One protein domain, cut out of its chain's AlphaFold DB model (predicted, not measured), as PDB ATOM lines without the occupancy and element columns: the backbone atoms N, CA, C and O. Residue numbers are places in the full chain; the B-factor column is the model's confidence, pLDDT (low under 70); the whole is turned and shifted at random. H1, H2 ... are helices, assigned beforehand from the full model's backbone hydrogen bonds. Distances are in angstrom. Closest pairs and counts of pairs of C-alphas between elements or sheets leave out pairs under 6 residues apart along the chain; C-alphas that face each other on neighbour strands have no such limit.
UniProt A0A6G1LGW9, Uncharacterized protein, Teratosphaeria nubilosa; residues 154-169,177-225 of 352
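AT A GLANCE: This is residues 154 to 169 and 177 to 225 of the 352 residues of an uncharacterized protein of Teratosphaeria nubilosa (UniProt A0A6G1LGW9). A model with little regular structure: from Glu 154 a loose strand-free stretch leads past one side of the long helix H2 to the short turn of H1, and after a cut residues 177 to 206 run along another side of H2, then fold back into it. The printed part has 65 residues with two named helices, H1 then H2, and no named strand; the class is all helix, with only 22 residues in named elements. The whole is loose, with a radius of gyration of the C-alphas of 14.3 A and spans of 42 by 30 by 18 A.

HOW THE PARTS SIT: H1, residues 166 to 169, and H2, residues 207 to 224, are apart, with no C-alpha of the one within 8 A of the other. Within H2 every O i to N i+4 pair is within hydrogen-bond range; H1 is too short for such a pair, and its one O i to N i+3 pair is not within range.

IN THESE COORDINATES: H1 begins at C-alpha 166 (61.408, 45.591, -17.113). H2 is 25.7 A long, from C-alpha 207 (68.239, 70.612, -10.418) to C-alpha 224 (78.854, 47.509, -14.432).

THE WHOLE: The C-alphas farthest apart, of Leu 183 and Arg 203, are 41.9 A apart. Residues 170 to 176 are not printed; C-alphas 169 and 177 are 12.3 A apart across this cut. Confidence is low, under 70, in residues 154 to 162.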
ATOM      1  N   GLU A 154      60.528  53.651 -23.321       48.50
ATOM      2  CA  GLU A 154      59.950  54.916 -23.801       48.50
ATOM      3  C   GLU A 154      59.736  55.868 -22.617       48.50
ATOM      4  O   GLU A 154      58.633  56.286 -22.290       48.50
ATOM      5  N   SER A 155      60.805  56.209 -21.905       49.88
ATOM      6  CA  SER A 155      60.748  57.350 -21.008       49.88
ATOM      7  C   SER A 155      61.032  58.581 -21.854       49.88
ATOM      8  O   SER A 155      62.187  58.833 -22.223       49.88
ATOM      9  N   ALA A 156      59.977  59.346 -22.145       45.94
ATOM     10  CA  ALA A 156      60.099  60.764 -22.439       45.94
ATOM     11  C   ALA A 156      61.130  61.364 -21.468       45.94
ATOM     12  O   ALA A 156      61.160  61.014 -20.285       45.94
ATOM     13  N   TRP A 157      62.000  62.254 -21.947       46.25
ATOM     14  CA  TRP A 157      63.072  62.881 -21.152       46.25
ATOM     15  C   TRP A 157      62.568  63.739 -19.963       46.25
ATOM     16  O   TRP A 157      63.337  64.508 -19.384       46.25
ATOM     17  N   GLU A 158      61.289  63.615 -19.614       48.03
ATOM     18  CA  GLU A 158      60.559  64.276 -18.541       48.03
ATOM     19  C   GLU A 158      60.921  63.710 -17.158       48.03
ATOM     20  O   GLU A 158      61.038  64.475 -16.200       48.03
ATOM     21  N   ALA A 159      61.218  62.409 -17.041       51.56
ATOM     22  CA  ALA A 159      61.720  61.818 -15.801       51.56
ATOM     23  C   ALA A 159      63.253  61.922 -15.736       51.56
ATOM     24  O   ALA A 159      63.975  61.416 -16.596       51.56
ATOM     25  N   TYR A 160      63.788  62.564 -14.696       60.44
ATOM     26  CA  TYR A 160      65.241  62.721 -14.529       60.44
ATOM     27  C   TYR A 160      65.997  61.390 -14.418       60.44
ATOM     28  O   TYR A 160      67.190  61.339 -14.723       60.44
ATOM     29  N   VAL A 161      65.302  60.326 -14.013       58.22
ATOM     30  CA  VAL A 161      65.760  58.938 -14.061       58.22
ATOM     31  C   VAL A 161      64.884  58.220 -15.091       58.22
ATOM     32  O   VAL A 161      63.688  58.084 -14.840       58.22
ATOM     33  N   PRO A 162      65.418  57.760 -16.236       65.81
ATOM     34  CA  PRO A 162      64.652  56.871 -17.097       65.81
ATOM     35  C   PRO A 162      64.355  55.600 -16.301       65.81
ATOM     36  O   PRO A 162      65.286  54.960 -15.800       65.81
ATOM     37  N   ALA A 163      63.075  55.257 -16.149       74.00
ATOM     38  CA  ALA A 163      62.694  53.972 -15.583       74.00
ATOM     39  C   ALA A 163      63.398  52.871 -16.388       74.00
ATOM     40  O   ALA A 163      63.420  52.906 -17.624       74.00
ATOM     41  N   PHE A 164      64.047  51.932 -15.699       83.38
ATOM     42  CA  PHE A 164      64.675  50.816 -16.389       83.38
ATOM     43  C   PHE A 164      63.590  50.018 -17.118       83.38
ATOM     44  O   PHE A 164      62.504  49.805 -16.584       83.38
ATOM     45  N   SER A 165      63.891  49.559 -18.336       87.56
ATOM     46  CA  SER A 165      63.054  48.553 -18.999       87.56
ATOM     47  C   SER A 165      62.846  47.371 -18.041       87.56
ATOM     48  O   SER A 165      63.821  46.986 -17.388       87.56
ATOM     49  N   PRO A 166      61.653  46.749 -17.979       89.31
ATOM     50  CA  PRO A 166      61.408  45.591 -17.113       89.31
ATOM     51  C   PRO A 166      62.454  44.478 -17.286       89.31
ATOM     52  O   PRO A 166      62.839  43.812 -16.328       89.31
ATOM     53  N   ALA A 167      62.976  44.318 -18.508       91.31
ATOM     54  CA  ALA A 167      64.058  43.387 -18.816       91.31
ATOM     55  C   ALA A 167      65.379  43.784 -18.137       91.31
ATOM     56  O   ALA A 167      66.061  42.961 -17.525       91.31
ATOM     57  N   LEU A 168      65.746  45.062 -18.241       91.44
ATOM     58  CA  LEU A 168      66.967  45.584 -17.638       91.44
ATOM     59  C   LEU A 168      66.872  45.584 -16.108       91.44
ATOM     60  O   LEU A 168      67.851  45.245 -15.452       91.44
ATOM     61  N   ASP A 169      65.708  45.904 -15.550       91.81
ATOM     62  CA  ASP A 169      65.476  45.887 -14.108       91.81
ATOM     63  C   ASP A 169      65.605  44.469 -13.526       91.81
ATOM     64  O   ASP A 169      66.363  44.242 -12.581       91.81
ATOM     65  N   ALA A 177      71.575  40.038  -6.618       92.19
ATOM     66  CA  ALA A 177      71.363  38.780  -5.909       92.19
ATOM     67  C   ALA A 177      72.486  37.761  -6.175       92.19
ATOM     68  O   ALA A 177      72.882  37.021  -5.278       92.19
ATOM     69  N   ASN A 178      73.010  37.729  -7.404       90.12
ATOM     70  CA  ASN A 178      74.028  36.783  -7.858       90.12
ATOM     71  C   ASN A 178      75.199  37.531  -8.512       90.12
ATOM     72  O   ASN A 178      75.281  37.605  -9.744       90.12
ATOM     73  N   PRO A 179      76.116  38.100  -7.712       88.25
ATOM     74  CA  PRO A 179      77.217  38.891  -8.240       88.25
ATOM     75  C   PRO A 179      78.177  38.020  -9.071       88.25
ATOM     76  O   PRO A 179      78.736  37.053  -8.544       88.25
ATOM     77  N   PRO A 180      78.427  38.350 -10.354       86.62
ATOM     78  CA  PRO A 180      79.394  37.622 -11.164       86.62
ATOM     79  C   PRO A 180      80.825  37.859 -10.652       86.62
ATOM     80  O   PRO A 180      81.113  38.906 -10.060       86.62
ATOM     81  N   PRO A 181      81.767  36.938 -10.922       85.62
ATOM     82  CA  PRO A 181      83.146  37.084 -10.476       85.62
ATOM     83  C   PRO A 181      83.796  38.355 -11.040       85.62
ATOM     84  O   PRO A 181      83.620  38.712 -12.214       85.62
ATOM     85  N   HIS A 182      84.596  39.022 -10.204       79.88
ATOM     86  CA  HIS A 182      85.266  40.290 -10.507       79.88
ATOM     87  C   HIS A 182      86.474  40.097 -11.452       79.88
ATOM     88  O   HIS A 182      87.625  40.319 -11.079       79.88
ATOM     89  N   LEU A 183      86.232  39.657 -12.693       78.06
ATOM     90  CA  LEU A 183      87.280  39.577 -13.724       78.06
ATOM     91  C   LEU A 183      87.361  40.839 -14.589       78.06
ATOM     92  O   LEU A 183      88.437  41.182 -15.070       78.06
ATOM     93  N   THR A 184      86.234  41.515 -14.831       79.69
ATOM     94  CA  THR A 184      86.152  42.594 -15.835       79.69
ATOM     95  C   THR A 184      85.719  43.938 -15.285       79.69
ATOM     96  O   THR A 184      86.156  44.963 -15.806       79.69
ATOM     97  N   ARG A 185      84.816  43.948 -14.302       83.56
ATOM     98  CA  ARG A 185      84.099  45.140 -13.845       83.56
ATOM     99  C   ARG A 185      83.880  45.092 -12.332       83.56
ATOM    100  O   ARG A 185      83.732  43.991 -11.795       83.56
ATOM    101  N   PRO A 186      83.796  46.262 -11.674       88.50
ATOM    102  CA  PRO A 186      83.402  46.340 -10.279       88.50
ATOM    103  C   PRO A 186      81.965  45.858 -10.086       88.50
ATOM    104  O   PRO A 186      81.114  46.022 -10.962       88.50
ATOM    105  N   LEU A 187      81.704  45.286  -8.913       88.19
ATOM    106  CA  LEU A 187      80.391  44.766  -8.548       88.19
ATOM    107  C   LEU A 187      79.344  45.883  -8.502       88.19
ATOM    108  O   LEU A 187      79.601  46.993  -8.017       88.19
ATOM    109  N   LEU A 188      78.144  45.570  -8.983       88.12
ATOM    110  CA  LEU A 188      76.983  46.428  -8.815       88.12
ATOM    111  C   LEU A 188      76.502  46.318  -7.364       88.12
ATOM    112  O   LEU A 188      76.204  45.229  -6.896       88.12
ATOM    113  N   ARG A 189      76.458  47.448  -6.650       83.44
ATOM    114  CA  ARG A 189      76.052  47.479  -5.234       83.44
ATOM    115  C   ARG A 189      74.637  48.006  -5.009       83.44
ATOM    116  O   ARG A 189      74.027  47.652  -4.014       83.44
ATOM    117  N   ARG A 190      74.164  48.940  -5.845       83.31
ATOM    118  CA  ARG A 190      72.919  49.700  -5.620       83.31
ATOM    119  C   ARG A 190      72.250  50.077  -6.931       83.31
ATOM    120  O   ARG A 190      72.944  50.352  -7.910       83.31
ATOM    121  N   MET A 191      70.927  50.179  -6.873       83.56
ATOM    122  CA  MET A 191      70.045  50.571  -7.976       83.56
ATOM    123  C   MET A 191      69.504  51.992  -7.883       83.56
ATOM    124  O   MET A 191      68.697  52.393  -8.709       83.56
ATOM    125  N   HIS A 192      69.967  52.771  -6.912       84.25
ATOM    126  CA  HIS A 192      69.597  54.172  -6.786       84.25
ATOM    127  C   HIS A 192      70.850  55.034  -6.579       84.25
ATOM    128  O   HIS A 192      71.844  54.565  -5.998       84.25
ATOM    129  N   PRO A 193      70.850  56.280  -7.077       86.81
ATOM    130  CA  PRO A 193      71.932  57.216  -6.825       86.81
ATOM    131  C   PRO A 193      71.920  57.671  -5.355       86.81
ATOM    132  O   PRO A 193      70.888  57.662  -4.685       86.81
ATOM    133  N   ARG A 194      73.091  58.068  -4.845       86.81
ATOM    134  CA  ARG A 194      73.229  58.755  -3.551       86.81
ATOM    135  C   ARG A 194      73.221  60.250  -3.822       86.81
ATOM    136  O   ARG A 194      74.245  60.785  -4.235       86.81
ATOM    137  N   ILE A 195      72.068  60.882  -3.669       86.75
ATOM    138  CA  ILE A 195      71.915  62.321  -3.863       86.75
ATOM    139  C   ILE A 195      71.295  62.850  -2.583       86.75
ATOM    140  O   ILE A 195      70.201  62.436  -2.217       86.75
ATOM    141  N   GLU A 196      72.031  63.710  -1.895       89.00
ATOM    142  CA  GLU A 196      71.518  64.439  -0.740       89.00
ATOM    143  C   GLU A 196      70.466  65.446  -1.217       89.00
ATOM    144  O   GLU A 196      70.628  66.083  -2.263       89.00
ATOM    145  N   GLU A 197      69.380  65.573  -0.460       87.81
ATOM    146  CA  GLU A 197      68.294  66.502  -0.785       87.81
ATOM    147  C   GLU A 197      68.744  67.958  -0.656       87.81
ATOM    148  O   GLU A 197      68.351  68.811  -1.456       87.81
ATOM    149  N   LEU A 198      69.613  68.227   0.321       93.25
ATOM    150  CA  LEU A 198      70.133  69.548   0.636       93.25
ATOM    151  C   LEU A 198      71.601  69.680   0.222       93.25
ATOM    152  O   LEU A 198      72.355  68.712   0.172       93.25
ATOM    153  N   ASN A 199      72.009  70.901  -0.098       93.00
ATOM    154  CA  ASN A 199      73.400  71.254  -0.336       93.00
ATOM    155  C   ASN A 199      74.098  71.685   0.970       93.00
ATOM    156  O   ASN A 199      73.476  71.779   2.025       93.00
ATOM    157  N   ALA A 200      75.387  72.027   0.882       92.12
ATOM    158  CA  ALA A 200      76.186  72.488   2.023       92.12
ATOM    159  C   ALA A 200      75.653  73.764   2.714       92.12
ATOM    160  O   ALA A 200      76.037  74.050   3.842       92.12
ATOM    161  N   TRP A 201      74.769  74.523   2.059       92.38
ATOM    162  CA  TRP A 201      74.097  75.699   2.623       92.38
ATOM    163  C   TRP A 201      72.669  75.398   3.100       92.38
ATOM    164  O   TRP A 201      71.877  76.326   3.247       92.38
ATOM    165  N   LEU A 202      72.317  74.119   3.283       91.56
ATOM    166  CA  LEU A 202      70.983  73.663   3.698       91.56
ATOM    167  C   LEU A 202      69.849  74.112   2.754       91.56
ATOM    168  O   LEU A 202      68.698  74.244   3.157       91.56
ATOM    169  N   ARG A 203      70.159  74.342   1.473       92.00
ATOM    170  CA  ARG A 203      69.181  74.643   0.410       92.00
ATOM    171  C   ARG A 203      68.932  73.400  -0.446       92.00
ATOM    172  O   ARG A 203      69.842  72.580  -0.551       92.00
ATOM    173  N   PRO A 204      67.778  73.268  -1.127       93.81
ATOM    174  CA  PRO A 204      67.538  72.135  -2.016       93.81
ATOM    175  C   PRO A 204      68.631  72.011  -3.086       93.81
ATOM    176  O   PRO A 204      69.107  73.007  -3.644       93.81
ATOM    177  N   MET A 205      69.034  70.774  -3.378       91.50
ATOM    178  CA  MET A 205      70.071  70.460  -4.357       91.50
ATOM    179  C   MET A 205      69.714  71.058  -5.734       91.50
ATOM    180  O   MET A 205      68.614  70.823  -6.244       91.50
ATOM    181  N   PRO A 206      70.626  71.801  -6.399       92.06
ATOM    182  CA  PRO A 206      70.332  72.395  -7.698       92.06
ATOM    183  C   PRO A 206      69.916  71.340  -8.729       92.06
ATOM    184  O   PRO A 206      70.641  70.363  -8.938       92.06
ATOM    185  N   LYS A 207      68.800  71.567  -9.438       88.62
ATOM    186  CA  LYS A 207      68.239  70.612 -10.418       88.62
ATOM    187  C   LYS A 207      69.293  70.139 -11.430       88.62
ATOM    188  O   LYS A 207      69.501  68.942 -11.591       88.62
ATOM    189  N   CYS A 208      70.069  71.054 -12.019       88.44
ATOM    190  CA  CYS A 208      71.149  70.701 -12.954       88.44
ATOM    191  C   CYS A 208      72.203  69.760 -12.341       88.44
ATOM    192  O   CYS A 208      72.702  68.860 -13.019       88.44
ATOM    193  N   ARG A 209      72.523  69.928 -11.052       90.38
ATOM    194  CA  ARG A 209      73.480  69.072 -10.342       90.38
ATOM    195  C   ARG A 209      72.898  67.687 -10.083       90.38
ATOM    196  O   ARG A 209      73.596  66.705 -10.314       90.38
ATOM    197  N   VAL A 210      71.629  67.596  -9.679       89.19
ATOM    198  CA  VAL A 210      70.904  66.314  -9.587       89.19
ATOM    199  C   VAL A 210      70.958  65.592 -10.938       89.19
ATOM    200  O   VAL A 210      71.250  64.403 -10.985       89.19
ATOM    201  N   LYS A 211      70.824  66.318 -12.057       86.25
ATOM    202  CA  LYS A 211      70.808  65.747 -13.421       86.25
ATOM    203  C   LYS A 211      72.094  65.042 -13.730       86.25
ATOM    204  O   LYS A 211      72.107  63.915 -14.210       86.25
ATOM    205  N   ASN A 212      73.183  65.756 -13.488       89.62
ATOM    206  CA  ASN A 212      74.509  65.294 -13.823       89.62
ATOM    207  C   ASN A 212      74.896  64.131 -12.911       89.62
ATOM    208  O   ASN A 212      75.465  63.160 -13.399       89.62
ATOM    209  N   GLN A 213      74.500  64.172 -11.634       90.12
ATOM    210  CA  GLN A 213      74.668  63.053 -10.706       90.12
ATOM    211  C   GLN A 213      73.887  61.813 -11.149       90.12
ATOM    212  O   GLN A 213      74.467  60.733 -11.221       90.12
ATOM    213  N   VAL A 214      72.611  61.960 -11.517       87.75
ATOM    214  CA  VAL A 214      71.790  60.850 -12.021       87.75
ATOM    215  C   VAL A 214      72.352  60.299 -13.330       87.75
ATOM    216  O   VAL A 214      72.505  59.090 -13.461       87.75
ATOM    217  N   LYS A 215      72.730  61.157 -14.285       87.25
ATOM    218  CA  LYS A 215      73.351  60.732 -15.552       87.25
ATOM    219  C   LYS A 215      74.652  59.969 -15.322       87.25
ATOM    220  O   LYS A 215      74.855  58.918 -15.926       87.25
ATOM    221  N   ALA A 216      75.520  60.482 -14.451       90.75
ATOM    222  CA  ALA A 216      76.777  59.832 -14.101       90.75
ATOM    223  C   ALA A 216      76.532  58.487 -13.407       90.75
ATOM    224  O   ALA A 216      77.173  57.492 -13.742       90.75
ATOM    225  N   TRP A 217      75.568  58.434 -12.487       91.31
ATOM    226  CA  TRP A 217      75.154  57.204 -11.824       91.31
ATOM    227  C   TRP A 217      74.605  56.177 -12.820       91.31
ATOM    228  O   TRP A 217      75.075  55.043 -12.826       91.31
ATOM    229  N   TYR A 218      73.686  56.567 -13.703       89.19
ATOM    230  CA  TYR A 218      73.096  55.687 -14.710       89.19
ATOM    231  C   TYR A 218      74.166  55.128 -15.656       89.19
ATOM    232  O   TYR A 218      74.218  53.923 -15.904       89.19
ATOM    233  N   ALA A 219      75.093  55.976 -16.117       90.06
ATOM    234  CA  ALA A 219      76.243  55.539 -16.906       90.06
ATOM    235  C   ALA A 219      77.133  54.551 -16.129       90.06
ATOM    236  O   ALA A 219      77.555  53.535 -16.683       90.06
ATOM    237  N   ALA A 220      77.375  54.800 -14.838       91.81
ATOM    238  CA  ALA A 220      78.150  53.907 -13.980       91.81
ATOM    239  C   ALA A 220      77.440  52.570 -13.714       91.81
ATOM    240  O   ALA A 220      78.107  51.540 -13.617       91.81
ATOM    241  N   VAL A 221      76.107  52.556 -13.607       92.00
ATOM    242  CA  VAL A 221      75.315  51.320 -13.538       92.00
ATOM    243  C   VAL A 221      75.489  50.546 -14.839       92.00
ATOM    244  O   VAL A 221      75.964  49.412 -14.796       92.00
ATOM    245  N   LEU A 222      75.227  51.173 -15.992       90.19
ATOM    246  CA  LEU A 222      75.356  50.540 -17.308       90.19
ATOM    247  C   LEU A 222      76.767  50.026 -17.615       90.19
ATOM    248  O   LEU A 222      76.899  49.028 -18.322       90.19
ATOM    249  N   ASP A 223      77.826  50.648 -17.090       90.81
ATOM    250  CA  ASP A 223      79.202  50.152 -17.244       90.81
ATOM    251  C   ASP A 223      79.495  48.895 -16.402       90.81
ATOM    252  O   ASP A 223      80.377  48.100 -16.742       90.81
ATOM    253  N   ARG A 224      78.724  48.669 -15.332       92.19
ATOM    254  CA  ARG A 224      78.854  47.509 -14.432       92.19
ATOM    255  C   ARG A 224      77.964  46.331 -14.814       92.19
ATOM    256  O   ARG A 224      78.304  45.205 -14.466       92.19
ATOM    257  N   VAL A 225      76.867  46.564 -15.535       92.38
ATOM    258  CA  VAL A 225      75.936  45.496 -15.947       92.38
ATOM    259  C   VAL A 225      76.629  44.447 -16.815       92.38
ATOM    260  O   VAL A 225      77.450  44.784 -17.666       92.38
TER     261      VAL A 225